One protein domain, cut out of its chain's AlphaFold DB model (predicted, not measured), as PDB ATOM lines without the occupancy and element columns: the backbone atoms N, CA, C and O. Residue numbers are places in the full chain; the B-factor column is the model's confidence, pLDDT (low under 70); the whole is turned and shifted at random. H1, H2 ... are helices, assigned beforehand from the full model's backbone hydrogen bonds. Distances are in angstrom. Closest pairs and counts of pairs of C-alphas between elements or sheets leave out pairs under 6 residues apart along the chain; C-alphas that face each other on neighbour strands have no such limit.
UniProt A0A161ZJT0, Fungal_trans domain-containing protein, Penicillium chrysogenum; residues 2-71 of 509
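AT A GLANCE: This is residues 2 to 71 of the 509 residues of the protein "Fungal_trans domain-containing protein" of Penicillium chrysogenum (UniProt A0A161ZJT0). One long helix, H2, runs along most of the length of a rod, and the short helix H1 packs on part of one side of it, slanting across it in a lopsided helical hairpin. The long link between the helices makes a loop out to the start of H2, and the stretch after H2 folds back alongside it, from residue 57 to residue 71. The printed part has 70 residues with two named helices, H1 then H2, and no named strand; the class is all helix. It is only just compact, close to loose, with a radius of gyration of the C-alphas of 13.3 A, and it spans 44 by 21 by 18 A.

HOW THE PARTS SIT: H1, residues 2 to 13, touches H2, residues 30 to 56, with 9 pairs of C-alphas within 8 A. The closest C-alphas of the two are those of Cys 8 and Val 46, 6.7 A apart. H2 touches H1 with residues 43 to 53 alone. The two helices run opposite ways at a steep tilt of 39 degrees, and they form a helical hairpin. In H1 and H2, every O i to N i+4 pair is within hydrogen-bond range.

IN THESE COORDINATES: H1 begins at C-alpha 2, at (99.238, 45.111, 122.470), and measures 16.0 A from first to last C-alpha. Residues 14 to 29 hold no named element. H2 begins at C-alpha 30, at (90.551, 79.988, 124.791), and ends at C-alpha 56, at (107.810, 46.234, 135.271), 39.3 A away. Residues 57 to 71 hold no named element.

THE WHOLE: The two C-alphas farthest apart, those of Asp 28 and Gln 58, are 44.2 A apart. The link from H1 to H2, 16 residues, is long. Residues 26 to 32, of which 30 to 32 belong to H2, stand free. The printed part has no cut. The mean pLDDT of the printed part is 77.1, and residues 2 to 15 and 22 to 28 are under 70.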
ATOM      1  N   GLU A   2      99.383  44.289 123.690       43.34
ATOM      2  CA  GLU A   2      99.238  45.111 122.470       43.34
ATOM      3  C   GLU A   2      98.732  46.538 122.736       43.34
ATOM      4  O   GLU A   2      99.258  47.484 122.161       43.34
ATOM      5  N   VAL A   3      97.779  46.712 123.664       48.81
ATOM      6  CA  VAL A   3      97.152  48.013 123.973       48.81
ATOM      7  C   VAL A   3      98.170  49.110 124.313       48.81
ATOM      8  O   VAL A   3      98.027  50.222 123.826       48.81
ATOM      9  N   SER A   4      99.230  48.825 125.083       50.81
ATOM     10  CA  SER A   4     100.224  49.861 125.422       50.81
ATOM     11  C   SER A   4     101.022  50.304 124.194       50.81
ATOM     12  O   SER A   4     101.233  51.496 124.001       50.81
ATOM     13  N   GLY A   5     101.422  49.355 123.340       59.09
ATOM     14  CA  GLY A   5     102.121  49.651 122.087       59.09
ATOM     15  C   GLY A   5     101.225  50.381 121.088       59.09
ATOM     16  O   GLY A   5     101.646  51.378 120.514       59.09
ATOM     17  N   ALA A   6      99.970  49.948 120.947       55.94
ATOM     18  CA  ALA A   6      98.979  50.581 120.082       55.94
ATOM     19  C   ALA A   6      98.640  52.011 120.530       55.94
ATOM     20  O   ALA A   6      98.563  52.906 119.698       55.94
ATOM     21  N   VAL A   7      98.497  52.260 121.836       60.47
ATOM     22  CA  VAL A   7      98.224  53.604 122.373       60.47
ATOM     23  C   VAL A   7      99.446  54.526 122.241       60.47
ATOM     24  O   VAL A   7      99.278  55.703 121.924       60.47
ATOM     25  N   CYS A   8     100.674  54.010 122.388       59.22
ATOM     26  CA  CYS A   8     101.889  54.781 122.084       59.22
ATOM     27  C   CYS A   8     102.021  55.078 120.578       59.22
ATOM     28  O   CYS A   8     102.331  56.209 120.207       59.22
ATOM     29  N   SER A   9     101.724  54.099 119.711       58.75
ATOM     30  CA  SER A   9     101.685  54.285 118.251       58.75
ATOM     31  C   SER A   9     100.668  55.357 117.869       58.75
ATOM     32  O   SER A   9     101.024  56.324 117.209       58.75
ATOM     33  N   PHE A  10      99.446  55.276 118.402       58.59
ATOM     34  CA  PHE A  10      98.382  56.249 118.163       58.59
ATOM     35  C   PHE A  10      98.751  57.665 118.641       58.59
ATOM     36  O   PHE A  10      98.482  58.646 117.948       58.59
ATOM     37  N   GLY A  11      99.426  57.793 119.791       58.38
ATOM     38  CA  GLY A  11      99.968  59.073 120.256       58.38
ATOM     39  C   GLY A  11     101.005  59.668 119.294       58.38
ATOM     40  O   GLY A  11     100.982  60.870 119.019       58.38
ATOM     41  N   ASN A  12     101.872  58.828 118.725       58.47
ATOM     42  CA  ASN A  12     102.853  59.240 117.721       58.47
ATOM     43  C   ASN A  12     102.210  59.569 116.362       58.47
ATOM     44  O   ASN A  12     102.547  60.591 115.771       58.47
ATOM     45  N   GLU A  13     101.245  58.770 115.905       59.56
ATOM     46  CA  GLU A  13     100.475  58.971 114.667       59.56
ATOM     47  C   GLU A  13      99.675  60.281 114.695       59.56
ATOM     48  O   GLU A  13      99.658  61.028 113.715       59.56
ATOM     49  N   MET A  14      99.086  60.632 115.844       61.53
ATOM     50  CA  MET A  14      98.438  61.933 116.053       61.53
ATOM     51  C   MET A  14      99.429  63.097 116.257       61.53
ATOM     52  O   MET A  14      98.999  64.223 116.507       61.53
ATOM     53  N   ASN A  15     100.743  62.857 116.145       64.88
ATOM     54  CA  ASN A  15     101.819  63.825 116.394       64.88
ATOM     55  C   ASN A  15     101.729  64.505 117.778       64.88
ATOM     56  O   ASN A  15     102.206  65.627 117.962       64.88
ATOM     57  N   LEU A  16     101.154  63.816 118.777       74.69
ATOM     58  CA  LEU A  16     100.976  64.353 120.130       74.69
ATOM     59  C   LEU A  16     102.290  64.591 120.877       74.69
ATOM     60  O   LEU A  16     102.233  65.190 121.938       74.69
ATOM     61  N   HIS A  17     103.438  64.147 120.361       76.38
ATOM     62  CA  HIS A  17     104.762  64.432 120.924       76.38
ATOM     63  C   HIS A  17     105.326  65.804 120.497       76.38
ATOM     64  O   HIS A  17     106.247  66.289 121.140       76.38
ATOM     65  N   ASN A  18     104.738  66.457 119.480       81.12
ATOM     66  CA  ASN A  18     105.167  67.762 118.947       81.12
ATOM     67  C   ASN A  18     104.099  68.866 119.106       81.12
ATOM     68  O   ASN A  18     104.103  69.846 118.358       81.12
ATOM     69  N   LEU A  19     103.141  68.720 120.028       83.00
ATOM     70  CA  LEU A  19     101.999  69.636 120.174       83.00
ATOM     71  C   LEU A  19     102.423  71.095 120.419       83.00
ATOM     72  O   LEU A  19     101.842  71.998 119.821       83.00
ATOM     73  N   ASP A  20     103.443  71.320 121.253       84.69
ATOM     74  CA  ASP A  20     103.915  72.659 121.633       84.69
ATOM     75  C   ASP A  20     105.184  73.095 120.849       84.69
ATOM     76  O   ASP A  20     105.725  74.179 121.087       84.69
ATOM     77  N   SER A  21     105.614  72.299 119.855       74.88
ATOM     78  CA  SER A  21     106.793  72.518 118.979       74.88
ATOM     79  C   SER A  21     106.846  73.889 118.297       74.88
ATOM     80  O   SER A  21     107.908  74.468 118.071       74.88
ATOM     81  N   ARG A  22     105.679  74.453 117.965       62.72
ATOM     82  CA  ARG A  22     105.552  75.740 117.256       62.72
ATOM     83  C   ARG A  22     105.678  76.954 118.182       62.72
ATOM     84  O   ARG A  22     105.422  78.080 117.756       62.72
ATOM     85  N   GLY A  23     106.093  76.721 119.427       58.12
ATOM     86  CA  GLY A  23     106.197  77.712 120.485       58.12
ATOM     87  C   GLY A  23     104.854  77.991 121.155       58.12
ATOM     88  O   GLY A  23     103.782  77.728 120.605       58.12
ATOM     89  N   VAL A  24     104.917  78.572 122.355       55.88
ATOM     90  CA  VAL A  24     103.733  78.988 123.121       55.88
ATOM     91  C   VAL A  24     103.115  80.225 122.470       55.88
ATOM     92  O   VAL A  24     103.302  81.358 122.920       55.88
ATOM     93  N   ALA A  25     102.382  80.014 121.377       53.03
ATOM     94  CA  ALA A  25     101.492  81.021 120.831       53.03
ATOM     95  C   ALA A  25     100.565  81.493 121.959       53.03
ATOM     96  O   ALA A  25      99.963  80.673 122.661       53.03
ATOM     97  N   LYS A  26     100.450  82.813 122.150       58.78
ATOM     98  CA  LYS A  26      99.406  83.347 123.027       58.78
ATOM     99  C   LYS A  26      98.077  82.813 122.494       58.78
ATOM    100  O   LYS A  26      97.824  82.973 121.301       58.78
ATOM    101  N   PRO A  27      97.257  82.147 123.319       60.22
ATOM    102  CA  PRO A  27      96.025  81.578 122.821       60.22
ATOM    103  C   PRO A  27      95.011  82.697 122.597       60.22
ATOM    104  O   PRO A  27      94.221  83.028 123.477       60.22
ATOM    105  N   ASP A  28      95.014  83.235 121.378       65.44
ATOM    106  CA  ASP A  28      93.988  84.153 120.873       65.44
ATOM    107  C   ASP A  28      92.586  83.500 120.894       65.44
ATOM    108  O   ASP A  28      91.566  84.181 120.806       65.44
ATOM    109  N   ASN A  29      92.528  82.171 121.057       82.31
ATOM    110  CA  ASN A  29      91.320  81.381 121.265       82.31
ATOM    111  C   ASN A  29      91.443  80.486 122.518       82.31
ATOM    112  O   ASN A  29      92.231  79.537 122.551       82.31
ATOM    113  N   ILE A  30      90.606  80.749 123.529       87.44
ATOM    114  CA  ILE A  30      90.551  79.988 124.791       87.44
ATOM    115  C   ILE A  30      90.146  78.523 124.559       87.44
ATOM    116  O   ILE A  30      90.734  77.629 125.166       87.44
ATOM    117  N   HIS A  31      89.195  78.253 123.659       87.56
ATOM    118  CA  HIS A  31      88.749  76.884 123.375       87.56
ATOM    119  C   HIS A  31      89.858  76.042 122.740       87.56
ATOM    120  O   HIS A  31      89.985  74.861 123.056       87.56
ATOM    121  N   GLN A  32      90.696  76.656 121.896       86.81
ATOM    122  CA  GLN A  32      91.871  75.992 121.336       86.81
ATOM    123  C   GLN A  32      92.854  75.610 122.451       86.81
ATOM    124  O   GLN A  32      93.266  74.458 122.532       86.81
ATOM    125  N   TRP A  33      93.146  76.535 123.372       89.62
ATOM    126  CA  TRP A  33      94.014  76.251 124.519       89.62
ATOM    127  C   TRP A  33      93.479  75.133 125.422       89.62
ATOM    128  O   TRP A  33      94.254  74.272 125.833       89.62
ATOM    129  N   GLN A  34      92.171  75.102 125.703       91.19
ATOM    130  CA  GLN A  34      91.557  74.026 126.495       91.19
ATOM    131  C   GLN A  34      91.624  72.663 125.790       91.19
ATOM    132  O   GLN A  34      91.853  71.650 126.452       91.19
ATOM    133  N   ALA A  35      91.442  72.638 124.466       90.31
ATOM    134  CA  ALA A  35      91.544  71.424 123.661       90.31
ATOM    135  C   ALA A  35      92.993  70.922 123.548       90.31
ATOM    136  O   ALA A  35      93.227  69.715 123.555       90.31
ATOM    137  N   ASP A  36      93.972  71.823 123.469       90.31
ATOM    138  CA  ASP A  36      95.388  71.450 123.480       90.31
ATOM    139  C   ASP A  36      95.842  71.007 124.877       90.31
ATOM    140  O   ASP A  36      96.579  70.035 124.998       90.31
ATOM    141  N   GLU A  37      95.333  71.617 125.949       93.50
ATOM    142  CA  GLU A  37      95.576  71.153 127.319       93.50
ATOM    143  C   GLU A  37      95.019  69.742 127.574       93.50
ATOM    144  O   GLU A  37      95.696  68.923 128.196       93.50
ATOM    145  N   GLU A  38      93.845  69.407 127.028       92.69
ATOM    146  CA  GLU A  38      93.318  68.034 127.066       92.69
ATOM    147  C   GLU A  38      94.240  67.050 126.321       92.69
ATOM    148  O   GLU A  38      94.548  65.969 126.825       92.69
ATOM    149  N   LYS A  39      94.779  67.438 125.155       91.81
ATOM    150  CA  LYS A  39      95.766  66.618 124.427       91.81
ATOM    151  C   LYS A  39      97.054  66.410 125.226       91.81
ATOM    152  O   LYS A  39      97.547  65.283 125.260       91.81
ATOM    153  N   ARG A  40      97.582  67.446 125.901       93.62
ATOM    154  CA  ARG A  40      98.744  67.305 126.806       93.62
ATOM    155  C   ARG A  40      98.446  66.291 127.904       93.62
ATOM    156  O   ARG A  40      99.253  65.404 128.161       93.62
ATOM    157  N   ARG A  41      97.274  66.393 128.534       94.44
ATOM    158  CA  ARG A  41      96.830  65.498 129.615       94.44
ATOM    159  C   ARG A  41      96.698  64.051 129.146       94.44
ATOM    160  O   ARG A  41      97.214  63.159 129.820       94.44
ATOM    161  N   ALA A  42      96.097  63.828 127.978       93.19
ATOM    162  CA  ALA A  42      96.023  62.514 127.346       93.19
ATOM    163  C   ALA A  42      97.424  61.944 127.062       93.19
ATOM    164  O   ALA A  42      97.725  60.824 127.472       93.19
ATOM    165  N   PHE A  43      98.311  62.728 126.443       92.56
ATOM    166  CA  PHE A  43      99.689  62.319 126.155       92.56
ATOM    167  C   PHE A  43     100.475  61.947 127.424       92.56
ATOM    168  O   PHE A  43     101.080  60.877 127.487       92.56
ATOM    169  N   TRP A  44     100.408  62.765 128.480       94.12
ATOM    170  CA  TRP A  44     101.079  62.470 129.750       94.12
ATOM    171  C   TRP A  44     100.507  61.243 130.480       94.12
ATOM    172  O   TRP A  44     101.247  60.572 131.200       94.12
ATOM    173  N   ALA A  45      99.226  60.910 130.284       92.81
ATOM    174  CA  ALA A  45      98.648  59.662 130.784       92.81
ATOM    175  C   ALA A  45      99.182  58.430 130.025       92.81
ATOM    176  O   ALA A  45      99.494  57.415 130.650       92.81
ATOM    177  N   VAL A  46      99.359  58.529 128.700       91.00
ATOM    178  CA  VAL A  46     100.016  57.478 127.898       91.00
ATOM    179  C   VAL A  46     101.474  57.302 128.320       91.00
ATOM    180  O   VAL A  46     101.919  56.174 128.519       91.00
ATOM    181  N   TRP A  47     102.199  58.402 128.525       91.94
ATOM    182  CA  TRP A  47     103.582  58.370 128.999       91.94
ATOM    183  C   TRP A  47     103.722  57.687 130.366       91.94
ATOM    184  O   TRP A  47     104.612  56.859 130.548       91.94
ATOM    185  N   GLU A  48     102.829  57.970 131.320       91.88
ATOM    186  CA  GLU A  48     102.840  57.309 132.632       91.88
ATOM    187  C   GLU A  48     102.639  55.789 132.509       91.88
ATOM    188  O   GLU A  48     103.339  55.021 133.172       91.88
ATOM    189  N   MET A  49     101.736  55.356 131.622       90.25
ATOM    190  CA  MET A  49     101.500  53.941 131.334       90.25
ATOM    191  C   MET A  49     102.716  53.266 130.676       90.25
ATOM    192  O   MET A  49     103.070  52.159 131.079       90.25
ATOM    193  N   ASP A  50     103.368  53.914 129.705       89.31
ATOM    194  CA  ASP A  50     104.582  53.395 129.054       89.31
ATOM    195  C   ASP A  50     105.741  53.270 130.057       89.31
ATOM    196  O   ASP A  50     106.359  52.213 130.169       89.31
ATOM    197  N   VAL A  51     105.970  54.297 130.886       89.12
ATOM    198  CA  VAL A  51     106.963  54.244 131.973       89.12
ATOM    199  C   VAL A  51     106.675  53.097 132.937       89.12
ATOM    200  O   VAL A  51     107.588  52.330 133.251       89.12
ATOM    201  N   PHE A  52     105.429  52.935 133.386       88.06
ATOM    202  CA  PHE A  52     105.035  51.835 134.267       88.06
ATOM    203  C   PHE A  52     105.265  50.459 133.618       88.06
ATOM    204  O   PHE A  52     105.935  49.601 134.202       88.06
ATOM    205  N   ALA A  53     104.763  50.254 132.398       85.25
ATOM    206  CA  ALA A  53     104.861  48.983 131.686       85.25
ATOM    207  C   ALA A  53     106.320  48.600 131.389       85.25
ATOM    208  O   ALA A  53     106.712  47.449 131.593       85.25
ATOM    209  N   SER A  54     107.141  49.558 130.959       83.75
ATOM    210  CA  SER A  54     108.563  49.350 130.670       83.75
ATOM    211  C   SER A  54     109.419  49.169 131.924       83.75
ATOM    212  O   SER A  54     110.411  48.438 131.881       83.75
ATOM    213  N   THR A  55     109.017  49.758 133.055       83.56
ATOM    214  CA  THR A  55     109.647  49.511 134.362       83.56
ATOM    215  C   THR A  55     109.407  48.068 134.804       83.56
ATOM    216  O   THR A  55     110.372  47.333 135.001       83.56
ATOM    217  N   ILE A  56     108.145  47.613 134.860       80.56
ATOM    218  CA  ILE A  56     107.810  46.234 135.271       80.56
ATOM    219  C   ILE A  56     108.449  45.195 134.345       80.56
ATOM    220  O   ILE A  56     109.006  44.212 134.820       80.56
ATOM    221  N   ARG A  57     108.418  45.418 133.026       77.31
ATOM    222  CA  ARG A  57     108.983  44.482 132.037       77.31
ATOM    223  C   ARG A  57     110.509  44.527 131.922       77.31
ATOM    224  O   ARG A  57     111.058  43.780 131.119       77.31
ATOM    225  N   GLN A  58     111.183  45.437 132.628       76.12
ATOM    226  CA  GLN A  58     112.609  45.742 132.439       76.12
ATOM    227  C   GLN A  58     112.974  46.046 130.961       76.12
ATOM    228  O   GLN A  58     114.095  45.816 130.514       76.12
ATOM    229  N   ALA A  59     112.034  46.625 130.204       79.06
ATOM    230  CA  ALA A  59     112.183  46.987 128.791       79.06
ATOM    231  C   ALA A  59     112.469  48.495 128.607       79.06
ATOM    232  O   ALA A  59     112.199  49.289 129.515       79.06
ATOM    233  N   PRO A  60     113.030  48.954 127.473       79.12
ATOM    234  CA  PRO A  60     113.045  50.379 127.115       79.12
ATOM    235  C   PRO A  60     111.622  50.962 127.024       79.12
ATOM    236  O   PRO A  60     110.666  50.227 126.775       79.12
ATOM    237  N   THR A  61     111.458  52.270 127.244       82.81
ATOM    238  CA  THR A  61     110.179  52.964 126.984       82.81
ATOM    239  C   THR A  61     109.936  53.098 125.488       82.81
ATOM    240  O   THR A  61     110.880  53.372 124.748       82.81
ATOM    241  N   ALA A  62     108.691  52.911 125.047       81.75
ATOM    242  CA  ALA A  62     108.308  53.118 123.653       81.75
ATOM    243  C   ALA A  62     108.310  54.607 123.272       81.75
ATOM    244  O   ALA A  62     108.553  54.947 122.114       81.75
ATOM    245  N   ILE A  63     108.065  55.494 124.242       82.12
ATOM    246  CA  ILE A  63     108.186  56.942 124.079       82.12
ATOM    247  C   ILE A  63     109.610  57.363 124.458       82.12
ATOM    248  O   ILE A  63     110.053  57.194 125.603       82.12
ATOM    249  N   ASP A  64     110.332  57.915 123.482       75.25
ATOM    250  CA  ASP A  64     111.649  58.507 123.699       75.25
ATOM    251  C   ASP A  64     111.528  59.924 124.269       75.25
ATOM    252  O   ASP A  64     110.782  60.760 123.769       75.25
ATOM    253  N   TRP A  65     112.305  60.180 125.317       72.06
ATOM    254  CA  TRP A  65     112.329  61.428 126.066       72.06
ATOM    255  C   TRP A  65     112.902  62.599 125.267       72.06
ATOM    256  O   TRP A  65     112.432  63.725 125.397       72.06
ATOM    257  N   GLY A  66     113.920  62.337 124.439       70.00
ATOM    258  CA  GLY A  66     114.661  63.383 123.723       70.00
ATOM    259  C   GLY A  66     113.864  64.100 122.629       70.00
ATOM    260  O   GLY A  66     114.318  65.125 122.130       70.00
ATOM    261  N   HIS A  67     112.689  63.576 122.273       71.50
ATOM    262  CA  HIS A  67     111.862  64.025 121.150       71.50
ATOM    263  C   HIS A  67     110.453  64.480 121.596       71.50
ATOM    264  O   HIS A  67     109.509  64.448 120.810       71.50
ATOM    265  N   MET A  68     110.292  64.862 122.872       84.44
ATOM    266  CA  MET A  68     109.016  65.298 123.459       84.44
ATOM    267  C   MET A  68     108.954  66.825 123.609       84.44
ATOM    268  O   MET A  68     109.425  67.384 124.598       84.44
ATOM    269  N   GLU A  69     108.289  67.508 122.680       87.12
ATOM    270  CA  GLU A  69     108.017  68.950 122.745       87.12
ATOM    271  C   GLU A  69     106.606  69.210 123.298       87.12
ATOM    272  O   GLU A  69     105.736  69.761 122.617       87.12
ATOM    273  N   ILE A  70     106.382  68.788 124.555       91.00
ATOM    274  CA  ILE A  70     105.094  68.874 125.269       91.00
ATOM    275  C   ILE A  70     105.231  69.535 126.637       91.00
ATOM    276  O   ILE A  70     106.016  69.099 127.484       91.00
ATOM    277  N   LEU A  71     104.423  70.569 126.878       94.25
ATOM    278  CA  LEU A  71     104.347  71.225 128.179       94.25
ATOM    279  C   LEU A  71     103.718  70.301 129.232       94.25
ATOM    280  O   LEU A  71     102.811  69.511 128.957       94.25
TER     281      LEU A  71